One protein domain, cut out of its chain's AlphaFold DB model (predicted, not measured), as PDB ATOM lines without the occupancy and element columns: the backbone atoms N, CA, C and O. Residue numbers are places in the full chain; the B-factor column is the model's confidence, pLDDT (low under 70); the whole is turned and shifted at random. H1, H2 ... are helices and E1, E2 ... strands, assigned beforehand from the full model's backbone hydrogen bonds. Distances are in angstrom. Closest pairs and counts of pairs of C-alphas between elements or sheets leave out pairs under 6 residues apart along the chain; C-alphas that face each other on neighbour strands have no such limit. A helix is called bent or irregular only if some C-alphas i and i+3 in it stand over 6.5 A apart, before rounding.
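Overview. This is residues 352 to 446 of the 726 residues of the protein "DUF4910 domain-containing protein" of Anaerolineae bacterium (UniProt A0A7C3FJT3). One twisted sheet of four antiparallel strands makes a wall, with the short helix H1 and long loops over one face and the other face bare. H2 is not on the sheet, and residues 397 to 423, the longest stretch without a named element, run between H1 and H2. The printed part has 95 residues, under half of them in named elements, which follow as E1, E2, E3, H1, H2, E4; the sheet's order is E2, E1, E4, E3, and the class is mixed, helices and strands. The whole is compact, with a radius of gyration of the C-alphas of 12.6 A and spans of 40 by 30 by 23 A.

Along the chain. E1, residues 352 to 360, begins at C-alpha (57.702, 0.536, -35.563), is 22.9 A long and bends by 62 degrees at residue 355. E2 is residues 366 to 369, 6.3 A, and E3 residues 384 to 389, 14.0 A. H1, residues 390 to 396, 10.1 A, is only just irregular: C-alphas 392 and 395 are 6.7 A apart. H2 is residues 424 to 429, 8.7 A. E4, residues 435 to 445, 31.2 A, ends at C-alpha (59.268, 2.812, -41.633).

Arrangement. E1 and E2 form a hairpin, with N 359 and O 368 2.9 A apart. E1 and E4 are antiparallel at 176 degrees, with N 358 and O 439 2.8 A apart. E4 and E3 stand at 156 degrees, with N 440 and O 384 2.7 A apart; these N and O pairs are within hydrogen-bond range. The sheet is twisted, with C-alphas up to 4.1 A off its best plane. H1 is on the sheet at a height of 9.7 A, over E4; their closest C-alphas, Trp 390 and Glu 435, are 6.5 A apart. H2 is apart from E1, E3 and H1, and only just apart from E2, at 8.2 A. Of the O i to N i+4 pairs, 1 of 3 in H1 and 1 of 2 in H2 are within hydrogen-bond range; of H1's O i to N i+3 pairs, 2 of 4 are.

Size, cuts and confidence. The C-alphas farthest apart, Asp 433 and Thr 446, are 40.4 A apart. The links E2 to E3 and H1 to H2 are long; in the latter, residues 397 to 398 pair with 420 to 421, parallel. The printed part has no cut, and no printed residue is under 70 in pLDDT.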
ATOM      1  N   TYR A 352      59.058   0.442 -36.071       95.38
ATOM      2  CA  TYR A 352      57.702   0.536 -35.563       95.38
ATOM      3  C   TYR A 352      57.482   1.873 -34.846       95.38
ATOM      4  O   TYR A 352      58.215   2.236 -33.922       95.38
ATOM      5  N   VAL A 353      56.486   2.633 -35.299       93.31
ATOM      6  CA  VAL A 353      56.073   3.912 -34.707       93.31
ATOM      7  C   VAL A 353      54.607   3.809 -34.320       93.31
ATOM      8  O   VAL A 353      53.784   3.494 -35.170       93.31
ATOM      9  N   VAL A 354      54.277   4.107 -33.066       94.38
ATOM     10  CA  VAL A 354      52.897   4.151 -32.563       94.38
ATOM     11  C   VAL A 354      52.578   5.591 -32.188       94.38
ATOM     12  O   VAL A 354      53.237   6.151 -31.316       94.38
ATOM     13  N   ASN A 355      51.595   6.193 -32.854       92.88
ATOM     14  CA  ASN A 355      51.159   7.560 -32.556       92.88
ATOM     15  C   ASN A 355      50.080   7.572 -31.466       92.88
ATOM     16  O   ASN A 355      50.148   8.355 -30.525       92.88
ATOM     17  N   GLU A 356      49.092   6.688 -31.590       95.62
ATOM     18  CA  GLU A 356      48.066   6.437 -30.578       95.62
ATOM     19  C   GLU A 356      47.486   5.038 -30.766       95.62
ATOM     20  O   GLU A 356      47.479   4.517 -31.883       95.62
ATOM     21  N   ALA A 357      47.010   4.433 -29.681       97.81
ATOM     22  CA  ALA A 357      46.236   3.207 -29.743       97.81
ATOM     23  C   ALA A 357      45.335   3.079 -28.507       97.81
ATOM     24  O   ALA A 357      45.810   3.236 -27.380       97.81
ATOM     25  N   TYR A 358      44.047   2.828 -28.725       98.38
ATOM     26  CA  TYR A 358      43.033   2.691 -27.687       98.38
ATOM     27  C   TYR A 358      41.835   1.853 -28.157       98.38
ATOM     28  O   TYR A 358      41.577   1.712 -29.357       98.38
ATOM     29  N   LEU A 359      41.099   1.321 -27.183       98.31
ATOM     30  CA  LEU A 359      39.803   0.671 -27.357       98.31
ATOM     31  C   LEU A 359      38.751   1.503 -26.626       98.31
ATOM     32  O   LEU A 359      38.869   1.717 -25.417       98.31
ATOM     33  N   GLU A 360      37.736   1.963 -27.348       97.62
ATOM     34  CA  GLU A 360      36.696   2.854 -26.832       97.62
ATOM     35  C   GLU A 360      35.305   2.207 -26.929       97.62
ATOM     36  O   GLU A 360      34.979   1.523 -27.902       97.62
ATOM     37  N   THR A 361      34.488   2.392 -25.891       94.56
ATOM     38  CA  THR A 361      33.089   1.932 -25.837       94.56
ATOM     39  C   THR A 361      32.158   2.904 -26.580       94.56
ATOM     40  O   THR A 361      32.543   4.050 -26.819       94.56
ATOM     41  N   PRO A 362      30.893   2.537 -26.882       91.38
ATOM     42  CA  PRO A 362      29.939   3.456 -27.523       91.38
ATOM     43  C   PRO A 362      29.698   4.771 -26.772       91.38
ATOM     44  O   PRO A 362      29.289   5.761 -27.372       91.38
ATOM     45  N   ASN A 363      29.936   4.784 -25.458       91.69
ATOM     46  CA  ASN A 363      29.753   5.962 -24.612       91.69
ATOM     47  C   ASN A 363      30.974   6.903 -24.631       91.69
ATOM     48  O   ASN A 363      30.978   7.900 -23.910       91.69
ATOM     49  N   GLY A 364      32.009   6.590 -25.420       91.88
ATOM     50  CA  GLY A 364      33.250   7.362 -25.504       91.88
ATOM     51  C   GLY A 364      34.257   7.061 -24.389       91.88
ATOM     52  O   GLY A 364      35.204   7.819 -24.191       91.88
ATOM     53  N   GLU A 365      34.064   5.983 -23.619       94.69
ATOM     54  CA  GLU A 365      35.005   5.583 -22.568       94.69
ATOM     55  C   GLU A 365      36.133   4.728 -23.152       94.69
ATOM     56  O   GLU A 365      35.885   3.659 -23.713       94.69
ATOM     57  N   ARG A 366      37.384   5.164 -22.969       96.50
ATOM     58  CA  ARG A 366      38.575   4.391 -23.340       96.50
ATOM     59  C   ARG A 366      38.907   3.364 -22.269       96.50
ATOM     60  O   ARG A 366      39.579   3.670 -21.287       96.50
ATOM     61  N   VAL A 367      38.455   2.137 -22.490       96.25
ATOM     62  CA  VAL A 367      38.722   0.996 -21.601       96.25
ATOM     63  C   VAL A 367      40.163   0.495 -21.717       96.25
ATOM     64  O   VAL A 367      40.692  -0.076 -20.769       96.25
ATOM     65  N   ILE A 368      40.818   0.739 -22.855       97.62
ATOM     66  CA  ILE A 368      42.246   0.476 -23.068       97.62
ATOM     67  C   ILE A 368      42.871   1.721 -23.696       97.62
ATOM     68  O   ILE A 368      42.341   2.226 -24.683       97.62
ATOM     69  N   ASP A 369      44.007   2.192 -23.177       97.19
ATOM     70  CA  ASP A 369      44.804   3.256 -23.803       97.19
ATOM     71  C   ASP A 369      46.303   2.996 -23.579       97.19
ATOM     72  O   ASP A 369      46.780   2.893 -22.446       97.19
ATOM     73  N   VAL A 370      47.063   2.911 -24.671       95.56
ATOM     74  CA  VAL A 370      48.517   2.667 -24.669       95.56
ATOM     75  C   VAL A 370      49.298   3.758 -23.944       95.56
ATOM     76  O   VAL A 370      50.407   3.507 -23.474       95.56
ATOM     77  N   LYS A 371      48.732   4.962 -23.803       93.38
ATOM     78  CA  LYS A 371      49.334   6.032 -22.997       93.38
ATOM     79  C   LYS A 371      49.431   5.668 -21.517       93.38
ATOM     80  O   LYS A 371      50.326   6.173 -20.848       93.38
ATOM     81  N   ASN A 372      48.533   4.816 -21.019       94.19
ATOM     82  CA  ASN A 372      48.524   4.389 -19.620       94.19
ATOM     83  C   ASN A 372      49.538   3.268 -19.377       94.19
ATOM     84  O   ASN A 372      50.239   3.270 -18.368       94.19
ATOM     85  N   ASN A 373      49.619   2.312 -20.304       95.12
ATOM     86  CA  ASN A 373      50.603   1.240 -20.264       95.12
ATOM     87  C   ASN A 373      50.887   0.740 -21.693       95.12
ATOM     88  O   ASN A 373      49.952   0.293 -22.360       95.12
ATOM     89  N   PRO A 374      52.145   0.758 -22.175       95.31
ATOM     90  CA  PRO A 374      52.464   0.291 -23.522       95.31
ATOM     91  C   PRO A 374      52.181  -1.196 -23.743       95.31
ATOM     92  O   PRO A 374      51.968  -1.593 -24.887       95.31
ATOM     93  N   LEU A 375      52.118  -1.999 -22.673       97.50
ATOM     94  CA  LEU A 375      51.773  -3.419 -22.753       97.50
ATOM     95  C   LEU A 375      50.358  -3.651 -23.269       97.50
ATOM     96  O   LEU A 375      50.076  -4.732 -23.763       97.50
ATOM     97  N   HIS A 376      49.485  -2.641 -23.222       98.06
ATOM     98  CA  HIS A 376      48.153  -2.742 -23.797       98.06
ATOM     99  C   HIS A 376      48.144  -3.038 -25.294       98.06
ATOM    100  O   HIS A 376      47.123  -3.485 -25.789       98.06
ATOM    101  N   LEU A 377      49.221  -2.789 -26.036       97.94
ATOM    102  CA  LEU A 377      49.270  -3.051 -27.469       97.94
ATOM    103  C   LEU A 377      50.141  -4.262 -27.754       97.94
ATOM    104  O   LEU A 377      51.310  -4.284 -27.371       97.94
ATOM    105  N   VAL A 378      49.611  -5.206 -28.533       98.00
ATOM    106  CA  VAL A 378      50.436  -6.272 -29.109       98.00
ATOM    107  C   VAL A 378      51.525  -5.607 -29.955       98.00
ATOM    108  O   VAL A 378      51.230  -4.888 -30.919       98.00
ATOM    109  N   SER A 379      52.792  -5.795 -29.586       95.88
ATOM    110  CA  SER A 379      53.915  -5.116 -30.238       95.88
ATOM    111  C   SER A 379      53.952  -5.458 -31.730       95.88
ATOM    112  O   SER A 379      53.711  -6.604 -32.109       95.88
ATOM    113  N   TYR A 380      54.248  -4.462 -32.575       96.06
ATOM    114  CA  TYR A 380      54.173  -4.549 -34.044       96.06
ATOM    115  C   TYR A 380      52.744  -4.704 -34.627       96.06
ATOM    116  O   TYR A 380      52.574  -5.164 -35.757       96.06
ATOM    117  N   SER A 381      51.711  -4.245 -33.912       96.56
ATOM    118  CA  SER A 381      50.342  -4.151 -34.445       96.56
ATOM    119  C   SER A 381      50.218  -3.218 -35.661       96.56
ATOM    120  O   SER A 381      50.736  -2.100 -35.664       96.56
ATOM    121  N   ILE A 382      49.480  -3.640 -36.690       94.25
ATOM    122  CA  ILE A 382      49.111  -2.792 -37.836       94.25
ATOM    123  C   ILE A 382      48.075  -1.732 -37.450       94.25
ATOM    124  O   ILE A 382      47.396  -1.846 -36.431       94.25
ATOM    125  N   ALA A 383      47.950  -0.704 -38.287       92.44
ATOM    126  CA  ALA A 383      46.985   0.353 -38.059       92.44
ATOM    127  C   ALA A 383      45.544  -0.118 -38.317       92.44
ATOM    128  O   ALA A 383      45.275  -0.843 -39.276       92.44
ATOM    129  N   ILE A 384      44.617   0.349 -37.488       93.81
ATOM    130  CA  ILE A 384      43.174   0.149 -37.627       93.81
ATOM    131  C   ILE A 384      42.451   1.354 -37.021       93.81
ATOM    132  O   ILE A 384      42.885   1.901 -36.018       93.81
ATOM    133  N   ASP A 385      41.369   1.804 -37.645       94.94
ATOM    134  CA  ASP A 385      40.483   2.832 -37.088       94.94
ATOM    135  C   ASP A 385      39.060   2.472 -37.518       94.94
ATOM    136  O   ASP A 385      38.636   2.807 -38.629       94.94
ATOM    137  N   LYS A 386      38.393   1.619 -36.729       93.88
ATOM    138  CA  LYS A 386      37.109   0.997 -37.092       93.88
ATOM    139  C   LYS A 386      36.235   0.759 -35.864       93.88
ATOM    140  O   LYS A 386      36.729   0.298 -34.841       93.88
ATOM    141  N   SER A 387      34.933   0.989 -36.009       95.50
ATOM    142  CA  SER A 387      33.932   0.392 -35.119       95.50
ATOM    143  C   SER A 387      33.680  -1.053 -35.547       95.50
ATOM    144  O   SER A 387      33.423  -1.287 -36.735       95.50
ATOM    145  N   ILE A 388      33.820  -1.994 -34.614       96.12
ATOM    146  CA  ILE A 388      33.666  -3.437 -34.848       96.12
ATOM    147  C   ILE A 388      32.820  -4.091 -33.753       96.12
ATOM    148  O   ILE A 388      32.739  -3.590 -32.630       96.12
ATOM    149  N   SER A 389      32.208  -5.227 -34.078       97.25
ATOM    150  CA  SER A 389      31.412  -6.011 -33.124       97.25
ATOM    151  C   SER A 389      32.283  -6.772 -32.114       97.25
ATOM    152  O   SER A 389      33.470  -7.002 -32.352       97.25
ATOM    153  N   TRP A 390      31.692  -7.244 -31.008       97.50
ATOM    154  CA  TRP A 390      32.387  -8.124 -30.055       97.50
ATOM    155  C   TRP A 390      32.983  -9.372 -30.721       97.50
ATOM    156  O   TRP A 390      34.139  -9.700 -30.478       97.50
ATOM    157  N   ALA A 391      32.224 -10.028 -31.608       97.50
ATOM    158  CA  ALA A 391      32.671 -11.237 -32.304       97.50
ATOM    159  C   ALA A 391      33.907 -10.996 -33.191       97.50
ATOM    160  O   ALA A 391      34.713 -11.902 -33.395       97.50
ATOM    161  N   GLU A 392      34.061  -9.777 -33.715       97.12
ATOM    162  CA  GLU A 392      35.250  -9.367 -34.465       97.12
ATOM    163  C   GLU A 392      36.395  -8.922 -33.548       97.12
ATOM    164  O   GLU A 392      37.549  -9.094 -33.921       97.12
ATOM    165  N   LEU A 393      36.105  -8.348 -32.376       98.06
ATOM    166  CA  LEU A 393      37.102  -7.833 -31.433       98.06
ATOM    167  C   LEU A 393      37.755  -8.930 -30.586       98.06
ATOM    168  O   LEU A 393      38.967  -8.905 -30.392       98.06
ATOM    169  N   GLU A 394      36.966  -9.866 -30.062       97.94
ATOM    170  CA  GLU A 394      37.399 -10.878 -29.090       97.94
ATOM    171  C   GLU A 394      38.666 -11.649 -29.508       97.94
ATOM    172  O   GLU A 394      39.567 -11.767 -28.678       97.94
ATOM    173  N   PRO A 395      38.839 -12.082 -30.777       98.00
ATOM    174  CA  PRO A 395      40.057 -12.774 -31.215       98.00
ATOM    175  C   PRO A 395      41.342 -11.926 -31.165       98.00
ATOM    176  O   PRO A 395      42.437 -12.462 -31.339       98.00
ATOM    177  N   HIS A 396      41.218 -10.609 -30.982       98.19
ATOM    178  CA  HIS A 396      42.315  -9.643 -30.906       98.19
ATOM    179  C   HIS A 396      42.603  -9.173 -29.472       98.19
ATOM    180  O   HIS A 396      43.430  -8.278 -29.281       98.19
ATOM    181  N   LEU A 397      41.921  -9.738 -28.473       98.38
ATOM    182  CA  LEU A 397      42.111  -9.428 -27.062       98.38
ATOM    183  C   LEU A 397      42.938 -10.522 -26.378       98.38
ATOM    184  O   LEU A 397      42.642 -11.708 -26.496       98.38
ATOM    185  N   HIS A 398      43.961 -10.113 -25.631       98.44
ATOM    186  CA  HIS A 398      44.894 -11.012 -24.955       98.44
ATOM    187  C   HIS A 398      44.944 -10.723 -23.451       98.44
ATOM    188  O   HIS A 398      45.161  -9.587 -23.032       98.44
ATOM    189  N   TYR A 399      44.771 -11.747 -22.619       98.06
ATOM    190  CA  TYR A 399      44.806 -11.633 -21.159       98.06
ATOM    191  C   TYR A 399      45.501 -12.848 -20.533       98.06
ATOM    192  O   TYR A 399      45.612 -13.906 -21.152       98.06
ATOM    193  N   SER A 400      45.970 -12.707 -19.291       97.00
ATOM    194  CA  SER A 400      46.612 -13.801 -18.553       97.00
ATOM    195  C   SER A 400      45.624 -14.511 -17.631       97.00
ATOM    196  O   SER A 400      45.079 -13.914 -16.706       97.00
ATOM    197  N   GLU A 401      45.444 -15.816 -17.839       95.88
ATOM    198  CA  GLU A 401      44.706 -16.691 -16.917       95.88
ATOM    199  C   GLU A 401      45.436 -16.866 -15.578       95.88
ATOM    200  O   GLU A 401      44.820 -16.893 -14.514       95.88
ATOM    201  N   LYS A 402      46.773 -16.947 -15.617       94.88
ATOM    202  CA  LYS A 402      47.611 -17.135 -14.424       94.88
ATOM    203  C   LYS A 402      47.638 -15.880 -13.542       94.88
ATOM    204  O   LYS A 402      47.753 -15.995 -12.324       94.88
ATOM    205  N   ARG A 403      47.556 -14.689 -14.150       95.25
ATOM    206  CA  ARG A 403      47.591 -13.387 -13.466       95.25
ATOM    207  C   ARG A 403      46.424 -12.505 -13.923       95.25
ATOM    208  O   ARG A 403      46.626 -11.614 -14.745       95.25
ATOM    209  N   PRO A 404      45.211 -12.714 -13.384       96.81
ATOM    210  CA  PRO A 404      44.002 -12.073 -13.896       96.81
ATOM    211  C   PRO A 404      43.990 -10.545 -13.762       96.81
ATOM    212  O   PRO A 404      43.341  -9.879 -14.563       96.81
ATOM    213  N   GLY A 405      44.740  -9.985 -12.807       97.12
ATOM    214  CA  GLY A 405      44.880  -8.537 -12.624       97.12
ATOM    215  C   GLY A 405      45.946  -7.871 -13.504       97.12
ATOM    216  O   GLY A 405      45.948  -6.647 -13.617       97.12
ATOM    217  N   ALA A 406      46.833  -8.643 -14.141       97.69
ATOM    218  CA  ALA A 406      47.974  -8.117 -14.888       97.69
ATOM    219  C   ALA A 406      47.681  -8.007 -16.391       97.69
ATOM    220  O   ALA A 406      46.915  -8.793 -16.950       97.69
ATOM    221  N   ILE A 407      48.331  -7.058 -17.063       98.38
ATOM    222  CA  ILE A 407      48.298  -6.927 -18.526       98.38
ATOM    223  C   ILE A 407      49.439  -7.783 -19.091       98.38
ATOM    224  O   ILE A 407      50.592  -7.508 -18.747       98.38
ATOM    225  N   PRO A 408      49.174  -8.807 -19.922       98.19
ATOM    226  CA  PRO A 408      50.242  -9.588 -20.534       98.19
ATOM    227  C   PRO A 408      50.968  -8.780 -21.612       98.19
ATOM    228  O   PRO A 408      50.390  -7.896 -22.246       98.19
ATOM    229  N   TRP A 409      52.231  -9.112 -21.848       97.44
ATOM    230  CA  TRP A 409      52.989  -8.608 -22.980       97.44
ATOM    231  C   TRP A 409      52.959  -9.613 -24.131       97.44
ATOM    232  O   TRP A 409      53.349 -10.766 -23.974       97.44
ATOM    233  N   GLU A 410      52.511  -9.153 -25.294       97.25
ATOM    234  CA  GLU A 410      52.379  -9.949 -26.515       97.25
ATOM    235  C   GLU A 410      53.039  -9.215 -27.685       97.25
ATOM    236  O   GLU A 410      53.063  -7.978 -27.741       97.25
ATOM    237  N   PHE A 411      53.558  -9.957 -28.662       95.50
ATOM    238  CA  PHE A 411      54.265  -9.374 -29.801       95.50
ATOM    239  C   PHE A 411      54.127 -10.197 -31.083       95.50
ATOM    240  O   PHE A 411      54.049 -11.421 -31.065       95.50
ATOM    241  N   LYS A 412      54.141  -9.507 -32.232       92.69
ATOM    242  CA  LYS A 412      54.123 -10.107 -33.578       92.69
ATOM    243  C   LYS A 412      55.135  -9.411 -34.490       92.69
ATOM    244  O   LYS A 412      54.784  -8.638 -35.373       92.69
ATOM    245  N   TYR A 413      56.425  -9.659 -34.273       92.38
ATOM    246  CA  TYR A 413      57.492  -8.932 -34.982       92.38
ATOM    247  C   TYR A 413      57.515  -9.188 -36.498       92.38
ATOM    248  O   TYR A 413      57.647  -8.254 -37.299       92.38
ATOM    249  N   TYR A 414      57.359 -10.453 -36.890       89.06
ATOM    250  CA  TYR A 414      57.482 -10.909 -38.278       89.06
ATOM    251  C   TYR A 414      56.148 -11.301 -38.921       89.06
ATOM    252  O   TYR A 414      56.086 -11.506 -40.132       89.06
ATOM    253  N   GLU A 415      55.074 -11.323 -38.137       88.62
ATOM    254  CA  GLU A 415      53.714 -11.575 -38.605       88.62
ATOM    255  C   GLU A 415      52.900 -10.287 -38.542       88.62
ATOM    256  O   GLU A 415      52.997  -9.512 -37.594       88.62
ATOM    257  N   ARG A 416      52.094 -10.016 -39.569       86.00
ATOM    258  CA  ARG A 416      51.232  -8.832 -39.576       86.00
ATOM    259  C   ARG A 416      49.892  -9.187 -38.946       86.00
ATOM    260  O   ARG A 416      49.204 -10.099 -39.389       86.00
ATOM    261  N   GLY A 417      49.518  -8.424 -37.934       93.00
ATOM    262  CA  GLY A 417      48.245  -8.517 -37.236       93.00
ATOM    263  C   GLY A 417      48.086  -7.308 -36.331       93.00
ATOM    264  O   GLY A 417      48.898  -6.388 -36.381       93.00
ATOM    265  N   TRP A 418      47.048  -7.299 -35.513       96.75
ATOM    266  CA  TRP A 418      46.871  -6.303 -34.466       96.75
ATOM    267  C   TRP A 418      46.203  -6.958 -33.260       96.75
ATOM    268  O   TRP A 418      45.606  -8.030 -33.402       96.75
ATOM    269  N   GLY A 419      46.322  -6.336 -32.094       98.00
ATOM    270  CA  GLY A 419      45.602  -6.758 -30.902       98.00
ATOM    271  C   GLY A 419      45.867  -5.856 -29.708       98.00
ATOM    272  O   GLY A 419      46.818  -5.070 -29.711       98.00
ATOM    273  N   PHE A 420      45.026  -5.995 -28.691       98.62
ATOM    274  CA  PHE A 420      45.191  -5.344 -27.402       98.62
ATOM    275  C   PHE A 420      45.369  -6.378 -26.292       98.62
ATOM    276  O   PHE A 420      44.726  -7.426 -26.292       98.62
ATOM    277  N   CYS A 421      46.199  -6.045 -25.316       98.56
ATOM    278  CA  CYS A 421      46.323  -6.777 -24.072       98.56
ATOM    279  C   CYS A 421      45.584  -6.049 -22.952       98.56
ATOM    280  O   CYS A 421      45.585  -4.817 -22.864       98.56
ATOM    281  N   LEU A 422      44.979  -6.810 -22.054       98.44
ATOM    282  CA  LEU A 422      44.244  -6.303 -20.905       98.44
ATOM    283  C   LEU A 422      44.283  -7.309 -19.756       98.44
ATOM    284  O   LEU A 422      44.616  -8.477 -19.948       98.44
ATOM    285  N   SER A 423      43.933  -6.852 -18.557       98.31
ATOM    286  CA  SER A 423      43.702  -7.765 -17.443       98.31
ATOM    287  C   SER A 423      42.466  -8.623 -17.718       98.31
ATOM    288  O   SER A 423      41.506  -8.168 -18.350       98.31
ATOM    289  N   LYS A 424      42.463  -9.863 -17.228       98.06
ATOM    290  CA  LYS A 424      41.291 -10.741 -17.310       98.06
ATOM    291  C   LYS A 424      40.090 -10.112 -16.601       98.06
ATOM    292  O   LYS A 424      38.984 -10.139 -17.133       98.06
ATOM    293  N   ASP A 425      40.324  -9.447 -15.471       96.38
ATOM    294  CA  ASP A 425      39.281  -8.734 -14.724       96.38
ATOM    295  C   ASP A 425      38.596  -7.640 -15.560       96.38
ATOM    296  O   ASP A 425      37.396  -7.402 -15.415       96.38
ATOM    297  N   LEU A 426      39.354  -6.937 -16.412       96.88
ATOM    298  CA  LEU A 426      38.790  -5.964 -17.347       96.88
ATOM    299  C   LEU A 426      38.079  -6.681 -18.491       96.88
ATOM    300  O   LEU A 426      36.944  -6.328 -18.802       96.88
ATOM    301  N   PHE A 427      38.714  -7.702 -19.076       97.94
ATOM    302  CA  PHE A 427      38.132  -8.495 -20.156       97.94
ATOM    303  C   PHE A 427      36.738  -8.997 -19.791       97.94
ATOM    304  O   PHE A 427      35.823  -8.820 -20.589       97.94
ATOM    305  N   GLU A 428      36.548  -9.550 -18.591       97.44
ATOM    306  CA  GLU A 428      35.274 -10.093 -18.098       97.44
ATOM    307  C   GLU A 428      34.161  -9.041 -17.965       97.44
ATOM    308  O   GLU A 428      32.988  -9.378 -18.130       97.44
ATOM    309  N   LYS A 429      34.513  -7.772 -17.725       96.12
ATOM    310  CA  LYS A 429      33.562  -6.663 -17.514       96.12
ATOM    311  C   LYS A 429      33.120  -5.959 -18.794       96.12
ATOM    312  O   LYS A 429      32.144  -5.211 -18.757       96.12
ATOM    313  N   LEU A 430      33.834  -6.148 -19.901       96.31
ATOM    314  CA  LEU A 430      33.505  -5.509 -21.174       96.31
ATOM    315  C   LEU A 430      32.113  -5.971 -21.675       96.31
ATOM    316  O   LEU A 430      31.847  -7.168 -21.660       96.31
ATOM    317  N   PRO A 431      31.207  -5.080 -22.123       95.50
ATOM    318  CA  PRO A 431      29.937  -5.474 -22.754       95.50
ATOM    319  C   PRO A 431      30.123  -6.247 -24.077       95.50
ATOM    320  O   PRO A 431      31.078  -6.006 -24.812       95.50
ATOM    321  N   ARG A 432      29.224  -7.190 -24.399       97.00
ATOM    322  CA  ARG A 432      29.365  -8.127 -25.552       97.00
ATOM    323  C   ARG A 432      28.392  -7.825 -26.688       97.00
ATOM    324  O   ARG A 432      28.573  -8.277 -27.811       97.00
ATOM    325  N   ASP A 433      27.356  -7.065 -26.389       95.75
ATOM    326  CA  ASP A 433      26.244  -6.691 -27.257       95.75
ATOM    327  C   ASP A 433      26.396  -5.265 -27.810       95.75
ATOM    328  O   ASP A 433      25.418  -4.626 -28.194       95.75
ATOM    329  N   VAL A 434      27.634  -4.764 -27.865       95.56
ATOM    330  CA  VAL A 434      27.970  -3.412 -28.325       95.56
ATOM    331  C   VAL A 434      29.051  -3.432 -29.404       95.56
ATOM    332  O   VAL A 434      29.813  -4.393 -29.528       95.56
ATOM    333  N   GLU A 435      29.139  -2.341 -30.164       96.12
ATOM    334  CA  GLU A 435      30.282  -2.074 -31.036       96.12
ATOM    335  C   GLU A 435      31.365  -1.296 -30.287       96.12
ATOM    336  O   GLU A 435      31.074  -0.366 -29.536       96.12
ATOM    337  N   TYR A 436      32.622  -1.648 -30.524       97.75
ATOM    338  CA  TYR A 436      33.777  -0.945 -29.977       97.75
ATOM    339  C   TYR A 436      34.476  -0.156 -31.065       97.75
ATOM    340  O   TYR A 436      34.691  -0.677 -32.160       97.75
ATOM    341  N   HIS A 437      34.897   1.068 -30.754       97.69
ATOM    342  CA  HIS A 437      35.788   1.827 -31.621       97.69
ATOM    343  C   HIS A 437      37.238   1.455 -31.308       97.69
ATOM    344  O   HIS A 437      37.777   1.750 -30.242       97.69
ATOM    345  N   VAL A 438      37.855   0.747 -32.248       98.06
ATOM    346  CA  VAL A 438      39.236   0.278 -32.179       98.06
ATOM    347  C   VAL A 438      40.104   1.248 -32.957       98.06
ATOM    348  O   VAL A 438      39.938   1.391 -34.172       98.06
ATOM    349  N   VAL A 439      41.062   1.868 -32.274       97.94
ATOM    350  CA  VAL A 439      42.024   2.777 -32.894       97.94
ATOM    351  C   VAL A 439      43.433   2.302 -32.594       97.94
ATOM    352  O   VAL A 439      43.838   2.209 -31.446       97.94
ATOM    353  N   ILE A 440      44.209   2.039 -33.637       97.56
ATOM    354  CA  ILE A 440      45.656   1.850 -33.621       97.56
ATOM    355  C   ILE A 440      46.198   2.666 -34.788       97.56
ATOM    356  O   ILE A 440      45.928   2.380 -35.953       97.56
ATOM    357  N   ARG A 441      46.987   3.694 -34.497       94.69
ATOM    358  CA  ARG A 441      47.647   4.527 -35.505       94.69
ATOM    359  C   ARG A 441      49.138   4.274 -35.467       94.69
ATOM    360  O   ARG A 441      49.905   5.060 -34.906       94.69
ATOM    361  N   SER A 442      49.535   3.158 -36.068       93.25
ATOM    362  CA  SER A 442      50.930   2.757 -36.203       93.25
ATOM    363  C   SER A 442      51.461   2.939 -37.629       93.25
ATOM    364  O   SER A 442      50.714   2.965 -38.609       93.25
ATOM    365  N   VAL A 443      52.779   3.099 -37.749       88.44
ATOM    366  CA  VAL A 443      53.502   3.241 -39.017       88.44
ATOM    367  C   VAL A 443      54.747   2.361 -38.989       88.44
ATOM    368  O   VAL A 443      55.510   2.383 -38.022       88.44
ATOM    369  N   PHE A 444      54.973   1.639 -40.085       87.00
ATOM    370  CA  PHE A 444      56.213   0.915 -40.345       87.00
ATOM    371  C   PHE A 444      57.088   1.731 -41.293       87.00
ATOM    372  O   PHE A 444      56.646   2.161 -42.359       87.00
ATOM    373  N   SER A 445      58.322   1.997 -40.879       83.38
ATOM    374  CA  SER A 445      59.268   2.812 -41.633       83.38
ATOM    375  C   SER A 445      60.511   2.014 -42.002       83.38
ATOM    376  O   SER A 445      61.092   1.312 -41.178       83.38
ATOM    377  N   THR A 446      60.949   2.184 -43.245       82.44
ATOM    378  CA  THR A 446      62.175   1.592 -43.797       82.44
ATOM    379  C   THR A 446      63.272   2.637 -44.007       82.44
ATOM    380  O   THR A 446      64.193   2.405 -44.785       82.44
TER     381      THR A 446